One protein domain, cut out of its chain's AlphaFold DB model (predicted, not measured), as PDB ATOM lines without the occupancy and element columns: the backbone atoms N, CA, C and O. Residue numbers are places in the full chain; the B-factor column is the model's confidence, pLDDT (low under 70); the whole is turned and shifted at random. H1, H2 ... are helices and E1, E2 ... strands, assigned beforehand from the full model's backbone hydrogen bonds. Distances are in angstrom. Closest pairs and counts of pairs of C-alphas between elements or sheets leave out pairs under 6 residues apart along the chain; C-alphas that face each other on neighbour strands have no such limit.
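AT A GLANCE: This is residues 13 to 126 of the 549 residues of an uncharacterized protein of viral metagenome (UniProt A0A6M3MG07). Two antiparallel sheets form a sandwich that is only partly face to face: a twisted wall of four strands, E4 E3 E6 E7, has the smaller sheet E1 E2 E5 over one face. The strands run mostly along the long axis, the sheets come nearest at the side of E4, E3 and E5, and the short helix H1 sits at one end, with the turn around residue 92 at the other. The printed part has 114 residues, with the order E1 E2 H1 E3 E4 E5 E6 E7, one named helix and seven named strands. The class is mostly strand, though just 53 residues are in named elements. The whole is compact, with a radius of gyration of the C-alphas of 14.8 A, and elongated, spanning 47 by 26 by 21 A.

HOW THE PARTS SIT: The larger sheet runs E4, residues 56 to 60, E3, residues 46 to 53, E6, residues 99 to 108, and E7, residues 117 to 125; E4 and E7 are its edge strands. E3 and E6 are antiparallel at 166 degrees, with N 50 and O 104 2.9 A apart. E6 and E7 form a hairpin, with N 103 and O 121 at 2.8 A. E3 and E4 form another, with N 51 and O 59 at 2.8 A. The smaller sheet runs E1, residues 13 to 17, E2, residues 24 to 29, and E5, residues 82 to 87. E1 and E2 form a hairpin, with N 15 and O 26 at 2.9 A; between E2 and E5, N 27 and O 83 are 2.8 A apart. Between the sheets, the closest C-alphas of E4 and E5 are those of Tyr 59 and Ile 86, 7.0 A apart. E3 and E5 are near each other, with 5 pairs of C-alphas within 10 A, while E1 and E7 are apart. Residues 74 to 75 pair antiparallel with residues 46 to 47 of E3. H1, residues 35 to 38, is not on either sheet and is too short for an O i to N i+4 pair.

IN THESE COORDINATES: E6 is the longest strand, 29.9 A from C-alpha 99 at (20.295, -20.693, 25.135) to C-alpha 108 at (32.783, -44.294, 11.575). E7 is 25.6 A long, E3 23.5 A, E2 17.1 A, E5 14.6 A, E1 12.9 A and E4 10.9 A. E1 begins with C-alpha 13 at (28.795, -36.824, 27.445). H1 is 5.3 A long.

THE WHOLE: The two C-alphas farthest apart, those of Gly 39 and Asp 93, are 48.4 A from each other. The printed part has no cut. The links E4 to E5, 21 residues, and E5 to E6, 11 residues, are long. Mean pLDDT of the printed part is 94.3, and no printed residue is under 70.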
ATOM      1  N   LYS A  13      28.893 -37.708  26.289       95.81
ATOM      2  CA  LYS A  13      28.795 -36.824  27.445       95.81
ATOM      3  C   LYS A  13      29.423 -35.486  27.115       95.81
ATOM      4  O   LYS A  13      30.496 -35.441  26.513       95.81
ATOM      5  N   ILE A  14      28.756 -34.429  27.540       97.88
ATOM      6  CA  ILE A  14      29.241 -33.064  27.529       97.88
ATOM      7  C   ILE A  14      29.425 -32.626  28.977       97.88
ATOM      8  O   ILE A  14      28.483 -32.674  29.763       97.88
ATOM      9  N   ASP A  15      30.635 -32.199  29.303       97.44
ATOM     10  CA  ASP A  15      30.968 -31.541  30.560       97.44
ATOM     11  C   ASP A  15      31.281 -30.078  30.259       97.44
ATOM     12  O   ASP A  15      32.186 -29.805  29.470       97.44
ATOM     13  N   PHE A  16      30.531 -29.148  30.843       97.94
ATOM     14  CA  PHE A  16      30.906 -27.732  30.877       97.94
ATOM     15  C   PHE A  16      31.763 -27.488  32.117       97.94
ATOM     16  O   PHE A  16      31.402 -27.962  33.193       97.94
ATOM     17  N   TYR A  17      32.861 -26.754  31.963       97.06
ATOM     18  CA  TYR A  17      33.750 -26.335  33.044       97.06
ATOM     19  C   TYR A  17      33.733 -24.813  33.125       97.06
ATOM     20  O   TYR A  17      34.209 -24.109  32.226       97.06
ATOM     21  N   LEU A  18      33.093 -24.305  34.173       95.69
ATOM     22  CA  LEU A  18      32.904 -22.873  34.393       95.69
ATOM     23  C   LEU A  18      34.030 -22.265  35.241       95.69
ATOM     24  O   LEU A  18      34.186 -21.045  35.243       95.69
ATOM     25  N   ASP A  19      34.807 -23.102  35.912       90.62
ATOM     26  CA  ASP A  19      35.988 -22.804  36.722       90.62
ATOM     27  C   ASP A  19      37.256 -22.577  35.875       90.62
ATOM     28  O   ASP A  19      38.158 -21.832  36.264       90.62
ATOM     29  N   ASN A  20      37.308 -23.156  34.671       92.81
ATOM     30  CA  ASN A  20      38.431 -22.988  33.753       92.81
ATOM     31  C   ASN A  20      38.540 -21.558  33.191       92.81
ATOM     32  O   ASN A  20      37.549 -20.862  32.953       92.81
ATOM     33  N   SER A  21      39.777 -21.140  32.899       90.62
ATOM     34  CA  SER A  21      40.082 -19.876  32.218       90.62
ATOM     35  C   SER A  21      40.906 -20.136  30.947       90.62
ATOM     36  O   SER A  21      42.093 -20.463  31.049       90.62
ATOM     37  N   PRO A  22      40.316 -20.009  29.739       92.88
ATOM     38  CA  PRO A  22      38.913 -19.668  29.466       92.88
ATOM     39  C   PRO A  22      37.944 -20.806  29.832       92.88
ATOM     40  O   PRO A  22      38.335 -21.972  29.818       92.88
ATOM     41  N   LYS A  23      36.671 -20.468  30.086       95.69
ATOM     42  CA  LYS A  23      35.606 -21.462  30.301       95.69
ATOM     43  C   LYS A  23      35.512 -22.372  29.080       95.69
ATOM     44  O   LYS A  23      35.492 -21.889  27.940       95.69
ATOM     45  N   ASP A  24      35.451 -23.676  29.294       97.50
ATOM     46  CA  ASP A  24      35.525 -24.654  28.215       97.50
ATOM     47  C   ASP A  24      34.577 -25.837  28.426       97.50
ATOM     48  O   ASP A  24      33.854 -25.944  29.418       97.50
ATOM     49  N   LEU A  25      34.505 -26.700  27.418       97.69
ATOM     50  CA  LEU A  25      33.759 -27.942  27.478       97.69
ATOM     51  C   LEU A  25      34.621 -29.127  27.055       97.69
ATOM     52  O   LEU A  25      35.563 -29.011  26.258       97.69
ATOM     53  N   LYS A  26      34.217 -30.304  27.534       97.69
ATOM     54  CA  LYS A  26      34.735 -31.601  27.110       97.69
ATOM     55  C   LYS A  26      33.619 -32.460  26.534       97.69
ATOM     56  O   LYS A  26      32.605 -32.705  27.178       97.69
ATOM     57  N   PHE A  27      33.850 -32.968  25.332       97.50
ATOM     58  CA  PHE A  27      33.029 -33.988  24.693       97.50
ATOM     59  C   PHE A  27      33.675 -35.355  24.912       97.50
ATOM     60  O   PHE A  27      34.841 -35.532  24.571       97.50
ATOM     61  N   THR A  28      32.939 -36.338  25.423       96.50
ATOM     62  CA  THR A  28      33.444 -37.700  25.670       96.50
ATOM     63  C   THR A  28      32.523 -38.738  25.043       96.50
ATOM     64  O   THR A  28      31.308 -38.649  25.200       96.50
ATOM     65  N   ASP A  29      33.078 -39.747  24.375       94.25
ATOM     66  CA  ASP A  29      32.323 -40.936  23.970       94.25
ATOM     67  C   ASP A  29      32.066 -41.824  25.202       94.25
ATOM     68  O   ASP A  29      32.993 -42.358  25.813       94.25
ATOM     69  N   LEU A  30      30.798 -41.952  25.599       90.62
ATOM     70  CA  LEU A  30      30.380 -42.609  26.845       90.62
ATOM     71  C   LEU A  30      30.461 -44.131  26.797       90.62
ATOM     72  O   LEU A  30      30.451 -44.779  27.843       90.62
ATOM     73  N   ILE A  31      30.479 -44.714  25.600       88.00
ATOM     74  CA  ILE A  31      30.382 -46.165  25.424       88.00
ATOM     75  C   ILE A  31      31.621 -46.750  24.747       88.00
ATOM     76  O   ILE A  31      31.572 -47.875  24.254       88.00
ATOM     77  N   ALA A  32      32.741 -46.023  24.797       87.44
ATOM     78  CA  ALA A  32      34.064 -46.426  24.326       87.44
ATOM     79  C   ALA A  32      34.401 -47.907  24.604       87.44
ATOM     80  O   ALA A  32      34.826 -48.642  23.714       87.44
ATOM     81  N   ALA A  33      34.150 -48.370  25.833       85.19
ATOM     82  CA  ALA A  33      34.435 -49.741  26.260       85.19
ATOM     83  C   ALA A  33      33.390 -50.781  25.804       85.19
ATOM     84  O   ALA A  33      33.643 -51.981  25.868       85.19
ATOM     85  N   LEU A  34      32.208 -50.345  25.363       89.19
ATOM     86  CA  LEU A  34      31.079 -51.217  25.033       89.19
ATOM     87  C   LEU A  34      30.954 -51.499  23.534       89.19
ATOM     88  O   LEU A  34      30.205 -52.400  23.168       89.19
ATOM     89  N   TYR A  35      31.685 -50.795  22.663       90.88
ATOM     90  CA  TYR A  35      31.635 -51.013  21.210       90.88
ATOM     91  C   TYR A  35      31.899 -52.470  20.800       90.88
ATOM     92  O   TYR A  35      31.219 -52.996  19.914       90.88
ATOM     93  N   VAL A  36      32.788 -53.168  21.513       90.19
ATOM     94  CA  VAL A  36      33.068 -54.599  21.290       90.19
ATOM     95  C   VAL A  36      31.834 -55.489  21.482       90.19
ATOM     96  O   VAL A  36      31.665 -56.471  20.760       90.19
ATOM     97  N   ASN A  37      30.915 -55.119  22.382       92.12
ATOM     98  CA  ASN A  37      29.669 -55.858  22.629       92.12
ATOM     99  C   ASN A  37      28.674 -55.736  21.464       92.12
ATOM    100  O   ASN A  37      27.756 -56.552  21.351       92.12
ATOM    101  N   TYR A  38      28.876 -54.737  20.601       89.75
ATOM    102  CA  TYR A  38      28.109 -54.500  19.379       89.75
ATOM    103  C   TYR A  38      28.827 -54.991  18.112       89.75
ATOM    104  O   TYR A  38      28.394 -54.696  16.999       89.75
ATOM    105  N   GLY A  39      29.938 -55.723  18.267       90.06
ATOM    106  CA  GLY A  39      30.733 -56.236  17.150       90.06
ATOM    107  C   GLY A  39      31.571 -55.175  16.432       90.06
ATOM    108  O   GLY A  39      31.955 -55.393  15.287       90.06
ATOM    109  N   VAL A  40      31.846 -54.035  17.076       91.12
ATOM    110  CA  VAL A  40      32.702 -52.975  16.529       91.12
ATOM    111  C   VAL A  40      34.113 -53.096  17.104       91.12
ATOM    112  O   VAL A  40      34.299 -53.118  18.324       91.12
ATOM    113  N   THR A  41      35.117 -53.145  16.228       93.06
ATOM    114  CA  THR A  41      36.529 -53.096  16.621       93.06
ATOM    115  C   THR A  41      36.863 -51.700  17.131       93.06
ATOM    116  O   THR A  41      36.791 -50.721  16.394       93.06
ATOM    117  N   VAL A  42      37.279 -51.599  18.393       91.81
ATOM    118  CA  VAL A  42      37.610 -50.320  19.041       91.81
ATOM    119  C   VAL A  42      38.648 -49.509  18.255       91.81
ATOM    120  O   VAL A  42      38.462 -48.312  18.065       91.81
ATOM    121  N   ALA A  43      39.702 -50.145  17.738       92.19
ATOM    122  CA  ALA A  43      40.757 -49.459  16.989       92.19
ATOM    123  C   ALA A  43      40.270 -48.810  15.677       92.19
ATOM    124  O   ALA A  43      40.903 -47.871  15.186       92.19
ATOM    125  N   ASP A  44      39.130 -49.252  15.143       93.00
ATOM    126  CA  ASP A  44      38.549 -48.756  13.892       93.00
ATOM    127  C   ASP A  44      37.574 -47.594  14.121       93.00
ATOM    128  O   ASP A  44      37.126 -46.960  13.167       93.00
ATOM    129  N   VAL A  45      37.272 -47.264  15.380       94.12
ATOM    130  CA  VAL A  45      36.353 -46.177  15.712       94.12
ATOM    131  C   VAL A  45      36.987 -44.817  15.431       94.12
ATOM    132  O   VAL A  45      38.062 -44.485  15.951       94.12
ATOM    133  N   ARG A  46      36.295 -44.006  14.629       95.00
ATOM    134  CA  ARG A  46      36.625 -42.606  14.353       95.00
ATOM    135  C   ARG A  46      35.395 -41.741  14.568       95.00
ATOM    136  O   ARG A  46      34.300 -42.091  14.135       95.00
ATOM    137  N   GLY A  47      35.583 -40.595  15.205       95.81
ATOM    138  CA  GLY A  47      34.510 -39.644  15.448       95.81
ATOM    139  C   GLY A  47      34.938 -38.214  15.160       95.81
ATOM    140  O   GLY A  47      36.040 -37.817  15.532       95.81
ATOM    141  N   ILE A  48      34.067 -37.447  14.509       97.31
ATOM    142  CA  ILE A  48      34.257 -36.017  14.234       97.31
ATOM    143  C   ILE A  48      33.036 -35.237  14.717       97.31
ATOM    144  O   ILE A  48      31.890 -35.678  14.574       97.31
ATOM    145  N   ILE A  49      33.282 -34.080  15.322       97.81
ATOM    146  CA  ILE A  49      32.289 -33.346  16.103       97.81
ATOM    147  C   ILE A  49      32.030 -31.975  15.472       97.81
ATOM    148  O   ILE A  49      32.919 -31.326  14.912       97.81
ATOM    149  N   LYS A  50      30.788 -31.511  15.595       98.06
ATOM    150  CA  LYS A  50      30.405 -30.114  15.386       98.06
ATOM    151  C   LYS A  50      29.522 -29.661  16.540       98.06
ATOM    152  O   LYS A  50      28.613 -30.377  16.941       98.06
ATOM    153  N   ILE A  51      29.770 -28.463  17.048       98.25
ATOM    154  CA  ILE A  51      29.024 -27.855  18.144       98.25
ATOM    155  C   ILE A  51      28.553 -26.483  17.689       98.25
ATOM    156  O   ILE A  51      29.351 -25.648  17.258       98.25
ATOM    157  N   VAL A  52      27.249 -26.262  17.782       98.06
ATOM    158  CA  VAL A  52      26.603 -24.982  17.498       98.06
ATOM    159  C   VAL A  52      26.008 -24.482  18.803       98.06
ATOM    160  O   VAL A  52      25.245 -25.203  19.431       98.06
ATOM    161  N   GLY A  53      26.389 -23.285  19.229       96.62
ATOM    162  CA  GLY A  53      25.810 -22.618  20.387       96.62
ATOM    163  C   GLY A  53      24.867 -21.481  20.002       96.62
ATOM    164  O   GLY A  53      24.620 -21.252  18.813       96.62
ATOM    165  N   PRO A  54      24.413 -20.706  21.001       95.25
ATOM    166  CA  PRO A  54      23.446 -19.625  20.812       95.25
ATOM    167  C   PRO A  54      23.912 -18.534  19.837       95.25
ATOM    168  O   PRO A  54      23.103 -17.932  19.136       95.25
ATOM    169  N   SER A  55      25.223 -18.290  19.770       93.38
ATOM    170  CA  SER A  55      25.846 -17.259  18.930       93.38
ATOM    171  C   SER A  55      26.454 -17.791  17.623       93.38
ATOM    172  O   SER A  55      27.042 -17.017  16.868       93.38
ATOM    173  N   GLY A  56      26.311 -19.088  17.322       95.06
ATOM    174  CA  GLY A  56      26.829 -19.716  16.101       95.06
ATOM    175  C   GLY A  56      27.693 -20.952  16.357       95.06
ATOM    176  O   GLY A  56      27.643 -21.570  17.416       95.06
ATOM    177  N   THR A  57      28.476 -21.363  15.355       96.88
ATOM    178  CA  THR A  57      29.351 -22.542  15.467       96.88
ATOM    179  C   THR A  57      30.487 -22.270  16.453       96.88
ATOM    180  O   THR A  57      31.319 -21.404  16.204       96.88
ATOM    181  N   ILE A  58      30.539 -23.049  17.534       96.25
ATOM    182  CA  ILE A  58      31.587 -22.984  18.564       96.25
ATOM    183  C   ILE A  58      32.779 -23.851  18.158       96.25
ATOM    184  O   ILE A  58      33.935 -23.482  18.335       96.25
ATOM    185  N   TYR A  59      32.488 -25.026  17.601       97.88
ATOM    186  CA  TYR A  59      33.500 -25.993  17.209       97.88
ATOM    187  C   TYR A  59      33.059 -26.752  15.965       97.88
ATOM    188  O   TYR A  59      31.902 -27.151  15.850       97.88
ATOM    189  N   GLN A  60      33.978 -26.987  15.037       97.75
ATOM    190  CA  GLN A  60      33.739 -27.863  13.900       97.75
ATOM    191  C   GLN A  60      35.057 -28.507  13.491       97.75
ATOM    192  O   GLN A  60      36.010 -27.805  13.150       97.75
ATOM    193  N   ASN A  61      35.099 -29.835  13.496       97.94
ATOM    194  CA  ASN A  61      36.226 -30.566  12.935       97.94
ATOM    195  C   ASN A  61      36.403 -30.228  11.444       97.94
ATOM    196  O   ASN A  61      35.423 -30.065  10.710       97.94
ATOM    197  N   SER A  62      37.650 -30.136  10.980       96.81
ATOM    198  CA  SER A  62      37.971 -29.773   9.597       96.81
ATOM    199  C   SER A  62      37.376 -30.733   8.563       96.81
ATOM    200  O   SER A  62      36.974 -30.288   7.492       96.81
ATOM    201  N   GLY A  63      37.267 -32.023   8.890       96.38
ATOM    202  CA  GLY A  63      36.684 -33.043   8.020       96.38
ATOM    203  C   GLY A  63      35.160 -33.169   8.112       96.38
ATOM    204  O   GLY A  63      34.559 -33.941   7.367       96.38
ATOM    205  N   TYR A  64      34.497 -32.404   8.990       97.12
ATOM    206  CA  TYR A  64      33.070 -32.576   9.292       97.12
ATOM    207  C   TYR A  64      32.147 -32.395   8.077       97.12
ATOM    208  O   TYR A  64      31.141 -33.096   7.952       97.12
ATOM    209  N   LEU A  65      32.448 -31.440   7.189       96.06
ATOM    210  CA  LEU A  65      31.609 -31.149   6.016       96.06
ATOM    211  C   LEU A  65      31.791 -32.164   4.883       96.06
ATOM    212  O   LEU A  65      30.878 -32.331   4.080       96.06
ATOM    213  N   THR A  66      32.951 -32.813   4.818       96.06
ATOM    214  CA  THR A  66      33.344 -33.729   3.738       96.06
ATOM    215  C   THR A  66      33.340 -35.195   4.160       96.06
ATOM    216  O   THR A  66      33.755 -36.035   3.370       96.06
ATOM    217  N   ASP A  67      32.906 -35.496   5.387       96.00
ATOM    218  CA  ASP A  67      32.971 -36.833   5.993       96.00
ATOM    219  C   ASP A  67      34.394 -37.423   5.993       96.00
ATOM    220  O   ASP A  67      34.590 -38.624   5.830       96.00
ATOM    221  N   ASP A  68      35.398 -36.560   6.185       96.06
ATOM    222  CA  ASP A  68      36.807 -36.954   6.265       96.06
ATOM    223  C   ASP A  68      37.206 -37.232   7.723       96.06
ATOM    224  O   ASP A  68      37.244 -36.336   8.567       96.06
ATOM    225  N   PHE A  69      37.526 -38.492   8.016       96.06
ATOM    226  CA  PHE A  69      37.913 -38.972   9.344       96.06
ATOM    227  C   PHE A  69      39.435 -39.109   9.526       96.06
ATOM    228  O   PHE A  69      39.877 -39.737  10.490       96.06
ATOM    229  N   SER A  70      40.249 -38.545   8.628       93.31
ATOM    230  CA  SER A  70      41.717 -38.625   8.699       93.31
ATOM    231  C   SER A  70      42.310 -37.943   9.939       93.31
ATOM    232  O   SER A  70      43.331 -38.391  10.460       93.31
ATOM    233  N   SER A  71      41.650 -36.892  10.441       94.19
ATOM    234  CA  SER A  71      42.013 -36.152  11.660       94.19
ATOM    235  C   SER A  71      40.837 -36.134  12.646       94.19
ATOM    236  O   SER A  71      40.184 -35.101  12.822       94.19
ATOM    237  N   PRO A  72      40.511 -37.287  13.252       96.12
ATOM    238  CA  PRO A  72      39.317 -37.438  14.072       96.12
ATOM    239  C   PRO A  72      39.468 -36.741  15.435       96.12
ATOM    240  O   PRO A  72      40.567 -36.645  15.982       96.12
ATOM    241  N   ASP A  73      38.349 -36.325  16.025       96.31
ATOM    242  CA  ASP A  73      38.298 -35.829  17.409       96.31
ATOM    243  C   ASP A  73      38.295 -36.967  18.427       96.31
ATOM    244  O   ASP A  73      38.823 -36.831  19.528       96.31
ATOM    245  N   ILE A  74      37.691 -38.089  18.036       95.44
ATOM    246  CA  ILE A  74      37.626 -39.331  18.799       95.44
ATOM    247  C   ILE A  74      38.342 -40.406  17.993       95.44
ATOM    248  O   ILE A  74      37.963 -40.702  16.859       95.44
ATOM    249  N   ASN A  75      39.380 -40.999  18.572       94.31
ATOM    250  CA  ASN A  75      40.220 -41.975  17.901       94.31
ATOM    251  C   ASN A  75      40.444 -43.199  18.786       94.31
ATOM    252  O   ASN A  75      41.291 -43.201  19.684       94.31
ATOM    253  N   GLY A  76      39.710 -44.269  18.487       90.88
ATOM    254  CA  GLY A  76      39.843 -45.530  19.206       90.88
ATOM    255  C   GLY A  76      41.195 -46.223  18.996       90.88
ATOM    256  O   GLY A  76      41.587 -47.036  19.828       90.88
ATOM    257  N   ASN A  77      41.962 -45.867  17.954       89.38
ATOM    258  CA  ASN A  77      43.308 -46.410  17.721       89.38
ATOM    259  C   ASN A  77      44.348 -45.841  18.699       89.38
ATOM    260  O   ASN A  77      45.226 -46.552  19.173       89.38
ATOM    261  N   THR A  78      44.239 -44.554  19.033       87.44
ATOM    262  CA  THR A  78      45.122 -43.888  20.006       87.44
ATOM    263  C   THR A  78      44.531 -43.875  21.415       87.44
ATOM    264  O   THR A  78      45.066 -43.210  22.298       87.44
ATOM    265  N   SER A  79      43.427 -44.604  21.640       82.38
ATOM    266  CA  SER A  79      42.649 -44.604  22.891       82.38
ATOM    267  C   SER A  79      42.161 -43.213  23.327       82.38
ATOM    268  O   SER A  79      41.934 -42.962  24.510       82.38
ATOM    269  N   THR A  80      41.989 -42.291  22.376       89.38
ATOM    270  CA  THR A  80      41.519 -40.927  22.635       89.38
ATOM    271  C   THR A  80      40.002 -40.885  22.495       89.38
ATOM    272  O   THR A  80      39.473 -40.799  21.391       89.38
ATOM    273  N   TRP A  81      39.297 -40.950  23.623       94.62
ATOM    274  CA  TRP A  81      37.830 -41.030  23.676       94.62
ATOM    275  C   TRP A  81      37.141 -39.725  24.070       94.62
ATOM    276  O   TRP A  81      35.960 -39.716  24.410       94.62
ATOM    277  N   SER A  82      37.870 -38.612  24.028       95.62
ATOM    278  CA  SER A  82      37.318 -37.299  24.335       95.62
ATOM    279  C   SER A  82      38.032 -36.180  23.595       95.62
ATOM    280  O   SER A  82      39.246 -36.240  23.399       95.62
ATOM    281  N   LYS A  83      37.289 -35.115  23.306       96.31
ATOM    282  CA  LYS A  83      37.796 -33.824  22.861       96.31
ATOM    283  C   LYS A  83      37.578 -32.798  23.970       96.31
ATOM    284  O   LYS A  83      36.437 -32.493  24.302       96.31
ATOM    285  N   SER A  84      38.667 -32.290  24.533       95.62
ATOM    286  CA  SER A  84      38.657 -31.300  25.620       95.62
ATOM    287  C   SER A  84      39.037 -29.906  25.116       95.62
ATOM    288  O   SER A  84      39.465 -29.757  23.966       95.62
ATOM    289  N   SER A  85      38.928 -28.911  25.999       94.50
ATOM    290  CA  SER A  85      39.386 -27.534  25.771       94.50
ATOM    291  C   SER A  85      38.745 -26.859  24.566       94.50
ATOM    292  O   SER A  85      39.375 -26.093  23.836       94.50
ATOM    293  N   ILE A  86      37.465 -27.159  24.345       96.94
ATOM    294  CA  ILE A  86      36.637 -26.422  23.399       96.94
ATOM    295  C   ILE A  86      36.073 -25.214  24.150       96.94
ATOM    296  O   ILE A  86      35.237 -25.379  25.032       96.94
ATOM    297  N   ALA A  87      36.533 -24.010  23.812       96.38
ATOM    298  CA  ALA A  87      36.109 -22.784  24.485       96.38
ATOM    299  C   ALA A  87      34.590 -22.569  24.385       96.38
ATOM    300  O   ALA A  87      33.999 -22.721  23.314       96.38
ATOM    301  N   LEU A  88      33.966 -22.188  25.498       96.94
ATOM    302  CA  LEU A  88      32.558 -21.812  25.551       96.94
ATOM    303  C   LEU A  88      32.387 -20.325  25.210       96.94
ATOM    304  O   LEU A  88      33.219 -19.505  25.603       96.94
ATOM    305  N   PRO A  89      31.314 -19.939  24.498       95.81
ATOM    306  CA  PRO A  89      31.021 -18.532  24.286       95.81
ATOM    307  C   PRO A  89      30.536 -17.908  25.598       95.81
ATOM    308  O   PRO A  89      29.673 -18.474  26.274       95.81
ATOM    309  N   VAL A  90      31.073 -16.734  25.928       95.25
ATOM    310  CA  VAL A  90      30.726 -15.971  27.132       95.25
ATOM    311  C   VAL A  90      30.117 -14.611  26.779       95.25
ATOM    312  O   VAL A  90      30.352 -14.096  25.682       95.25
ATOM    313  N   ASP A  91      29.312 -14.049  27.679       93.31
ATOM    314  CA  ASP A  91      28.815 -12.673  27.593       93.31
ATOM    315  C   ASP A  91      29.876 -11.642  28.020       93.31
ATOM    316  O   ASP A  91      31.041 -11.968  28.262       93.31
ATOM    317  N   SER A  92      29.478 -10.367  28.073       92.00
ATOM    318  CA  SER A  92      30.340  -9.258  28.497       92.00
ATOM    319  C   SER A  92      30.824  -9.368  29.941       92.00
ATOM    320  O   SER A  92      31.862  -8.794  30.262       92.00
ATOM    321  N   ASP A  93      30.088 -10.094  30.780       89.44
ATOM    322  CA  ASP A  93      30.373 -10.262  32.204       89.44
ATOM    323  C   ASP A  93      31.160 -11.562  32.465       89.44
ATOM    324  O   ASP A  93      31.545 -11.857  33.595       89.44
ATOM    325  N   GLY A  94      31.456 -12.326  31.406       90.50
ATOM    326  CA  GLY A  94      32.245 -13.551  31.457       90.50
ATOM    327  C   GLY A  94      31.437 -14.808  31.777       90.50
ATOM    328  O   GLY A  94      32.042 -15.867  31.953       90.50
ATOM    329  N   TYR A  95      30.102 -14.749  31.827       91.75
ATOM    330  CA  TYR A  95      29.249 -15.926  32.018       91.75
ATOM    331  C   TYR A  95      29.000 -16.650  30.697       91.75
ATOM    332  O   TYR A  95      28.930 -16.031  29.639       91.75
ATOM    333  N   VAL A  96      28.846 -17.978  30.737       95.75
ATOM    334  CA  VAL A  96      28.537 -18.765  29.532       95.75
ATOM    335  C   VAL A  96      27.174 -18.352  28.982       95.75
ATOM    336  O   VAL A  96      26.196 -18.287  29.727       95.75
ATOM    337  N   LEU A  97      27.111 -18.086  27.675       96.00
ATOM    338  CA  LEU A  97      25.883 -17.633  27.025       96.00
ATOM    339  C   LEU A  97      24.744 -18.635  27.225       96.00
ATOM    340  O   LEU A  97      24.856 -19.810  26.890       96.00
ATOM    341  N   LYS A  98      23.604 -18.151  27.712       95.31
ATOM    342  CA  LYS A  98      22.385 -18.956  27.823       95.31
ATOM    343  C   LYS A  98      21.750 -19.198  26.455       95.31
ATOM    344  O   LYS A  98      21.847 -18.362  25.552       95.31
ATOM    345  N   GLY A  99      21.061 -20.326  26.323       95.00
ATOM    346  CA  GLY A  99      20.295 -20.693  25.135       95.00
ATOM    347  C   GLY A  99      20.636 -22.075  24.595       95.00
ATOM    348  O   GLY A  99      21.248 -22.908  25.261       95.00
ATOM    349  N   THR A 100      20.233 -22.331  23.352       96.88
ATOM    350  CA  THR A 100      20.336 -23.666  22.764       96.88
ATOM    351  C   THR A 100      21.751 -23.991  22.287       96.88
ATOM    352  O   THR A 100      22.297 -23.322  21.410       96.88
ATOM    353  N   TYR A 101      22.299 -25.085  22.811       97.81
ATOM    354  CA  TYR A 101      23.508 -25.730  22.308       97.81
ATOM    355  C   TYR A 101      23.129 -27.029  21.614       97.81
ATOM    356  O   TYR A 101      22.457 -27.870  22.207       97.81
ATOM    357  N   THR A 102      23.582 -27.220  20.379       97.88
ATOM    358  CA  THR A 102      23.402 -28.453  19.612       97.88
ATOM    359  C   THR A 102      24.745 -29.105  19.329       97.88
ATOM    360  O   THR A 102      25.632 -28.526  18.697       97.88
ATOM    361  N   PHE A 103      24.867 -30.353  19.767       97.75
ATOM    362  CA  PHE A 103      26.043 -31.191  19.598       97.75
ATOM    363  C   PHE A 103      25.768 -32.209  18.509       97.75
ATOM    364  O   PHE A 103      24.792 -32.955  18.588       97.75
ATOM    365  N   TYR A 104      26.642 -32.255  17.513       96.56
ATOM    366  CA  TYR A 104      26.597 -33.218  16.428       96.56
ATOM    367  C   TYR A 104      27.830 -34.111  16.471       96.56
ATOM    368  O   TYR A 104      28.959 -33.625  16.524       96.56
ATOM    369  N   TYR A 105      27.605 -35.414  16.361       96.44
ATOM    370  CA  TYR A 105      28.633 -36.440  16.359       96.44
ATOM    371  C   TYR A 105      28.476 -37.320  15.125       96.44
ATOM    372  O   TYR A 105      27.460 -37.997  14.961       96.44
ATOM    373  N   LYS A 106      29.469 -37.282  14.237       96.38
ATOM    374  CA  LYS A 106      29.579 -38.205  13.107       96.38
ATOM    375  C   LYS A 106      30.534 -39.321  13.484       96.38
ATOM    376  O   LYS A 106      31.623 -39.052  13.985       96.38
ATOM    377  N   PHE A 107      30.118 -40.553  13.234       94.62
ATOM    378  CA  PHE A 107      30.812 -41.758  13.667       94.62
ATOM    379  C   PHE A 107      31.126 -42.658  12.472       94.62
ATOM    380  O   PHE A 107      30.288 -42.833  11.585       94.62
ATOM    381  N   SER A 108      32.313 -43.255  12.489       94.06
ATOM    382  CA  SER A 108      32.783 -44.294  11.575       94.06
ATOM    383  C   SER A 108      33.308 -45.477  12.393       94.06
ATOM    384  O   SER A 108      33.950 -45.296  13.432       94.06
ATOM    385  N   LYS A 109      33.023 -46.695  11.918       92.06
ATOM    386  CA  LYS A 109      33.446 -47.967  12.534       92.06
ATOM    387  C   LYS A 109      34.466 -48.748  11.702       92.06
ATOM    388  O   LYS A 109      34.788 -49.877  12.049       92.06
ATOM    389  N   ASP A 110      34.897 -48.185  10.580       92.44
ATOM    390  CA  ASP A 110      35.707 -48.827   9.542       92.44
ATOM    391  C   ASP A 110      37.021 -48.067   9.318       92.44
ATOM    392  O   ASP A 110      37.457 -47.844   8.192       92.44
ATOM    393  N   ALA A 111      37.640 -47.630  10.416       91.44
ATOM    394  CA  ALA A 111      38.878 -46.858  10.441       91.44
ATOM    395  C   ALA A 111      38.797 -45.519   9.685       91.44
ATOM    396  O   ALA A 111      39.826 -44.975   9.286       91.44
ATOM    397  N   GLY A 112      37.594 -44.951   9.553       89.00
ATOM    398  CA  GLY A 112      37.371 -43.662   8.903       89.00
ATOM    399  C   GLY A 112      37.094 -43.742   7.403       89.00
ATOM    400  O   GLY A 112      37.144 -42.710   6.740       89.00
ATOM    401  N   VAL A 113      36.836 -44.938   6.858       92.88
ATOM    402  CA  VAL A 113      36.583 -45.130   5.420       92.88
ATOM    403  C   VAL A 113      35.194 -44.630   5.022       92.88
ATOM    404  O   VAL A 113      35.046 -44.058   3.941       92.88
ATOM    405  N   SER A 114      34.181 -44.813   5.870       91.81
ATOM    406  CA  SER A 114      32.823 -44.353   5.589       91.81
ATOM    407  C   SER A 114      32.101 -43.808   6.821       91.81
ATOM    408  O   SER A 114      32.327 -44.226   7.958       91.81
ATOM    409  N   LEU A 115      31.206 -42.846   6.582       94.00
ATOM    410  CA  LEU A 115      30.263 -42.366   7.586       94.00
ATOM    411  C   LEU A 115      29.245 -43.471   7.886       94.00
ATOM    412  O   LEU A 115      28.449 -43.838   7.026       94.00
ATOM    413  N   GLU A 116      29.218 -43.934   9.133       93.69
ATOM    414  CA  GLU A 116      28.229 -44.906   9.593       93.69
ATOM    415  C   GLU A 116      26.950 -44.200  10.057       93.69
ATOM    416  O   GLU A 116      25.844 -44.585   9.683       93.69
ATOM    417  N   CYS A 117      27.078 -43.163  10.893       91.94
ATOM    418  CA  CYS A 117      25.916 -42.439  11.402       91.94
ATOM    419  C   CYS A 117      26.223 -41.009  11.855       91.94
ATOM    420  O   CYS A 117      27.353 -40.669  12.204       91.94
ATOM    421  N   THR A 118      25.175 -40.179  11.867       94.25
ATOM    422  CA  THR A 118      25.177 -38.842  12.473       94.25
ATOM    423  C   THR A 118      24.188 -38.821  13.627       94.25
ATOM    424  O   THR A 118      23.019 -39.163  13.454       94.25
ATOM    425  N   ILE A 119      24.654 -38.399  14.795       93.81
ATOM    426  CA  ILE A 119      23.855 -38.259  16.009       93.81
ATOM    427  C   ILE A 119      23.870 -36.793  16.399       93.81
ATOM    428  O   ILE A 119      24.907 -36.138  16.328       93.81
ATOM    429  N   SER A 120      22.724 -36.277  16.822       94.19
ATOM    430  CA  SER A 120      22.624 -34.922  17.342       94.19
ATOM    431  C   SER A 120      21.799 -34.886  18.610       94.19
ATOM    432  O   SER A 120      20.794 -35.593  18.712       94.19
ATOM    433  N   LYS A 121      22.183 -34.022  19.542       95.06
ATOM    434  CA  LYS A 121      21.356 -33.687  20.697       95.06
ATOM    435  C   LYS A 121      21.516 -32.219  21.046       95.06
ATOM    436  O   LYS A 121      22.598 -31.662  20.865       95.06
ATOM    437  N   SER A 122      20.436 -31.621  21.528       95.88
ATOM    438  CA  SER A 122      20.423 -30.239  21.985       95.88
ATOM    439  C   SER A 122      20.100 -30.169  23.466       95.88
ATOM    440  O   SER A 122      19.381 -31.029  23.967       95.88
ATOM    441  N   ILE A 123      20.599 -29.126  24.115       95.38
ATOM    442  CA  ILE A 123      20.175 -28.679  25.441       95.38
ATOM    443  C   ILE A 123      19.848 -27.191  25.365       95.38
ATOM    444  O   ILE A 123      20.553 -26.437  24.688       95.38
ATOM    445  N   ASP A 124      18.786 -26.772  26.044       94.69
ATOM    446  CA  ASP A 124      18.567 -25.362  26.349       94.69
ATOM    447  C   ASP A 124      19.289 -25.025  27.660       94.69
ATOM    448  O   ASP A 124      18.835 -25.361  28.754       94.69
ATOM    449  N   TYR A 125      20.478 -24.434  27.551       94.38
ATOM    450  CA  TYR A 125      21.328 -24.135  28.697       94.38
ATOM    451  C   TYR A 125      20.839 -22.870  29.407       94.38
ATOM    452  O   TYR A 125      20.965 -21.760  28.884       94.38
ATOM    453  N   GLN A 126      20.297 -23.046  30.614       91.69
ATOM    454  CA  GLN A 126      19.732 -21.971  31.443       91.69
ATOM    455  C   GLN A 126      20.358 -21.896  32.847       91.69
ATOM    456  O   GLN A 126      19.823 -21.234  33.741       91.69
TER     457      GLN A 126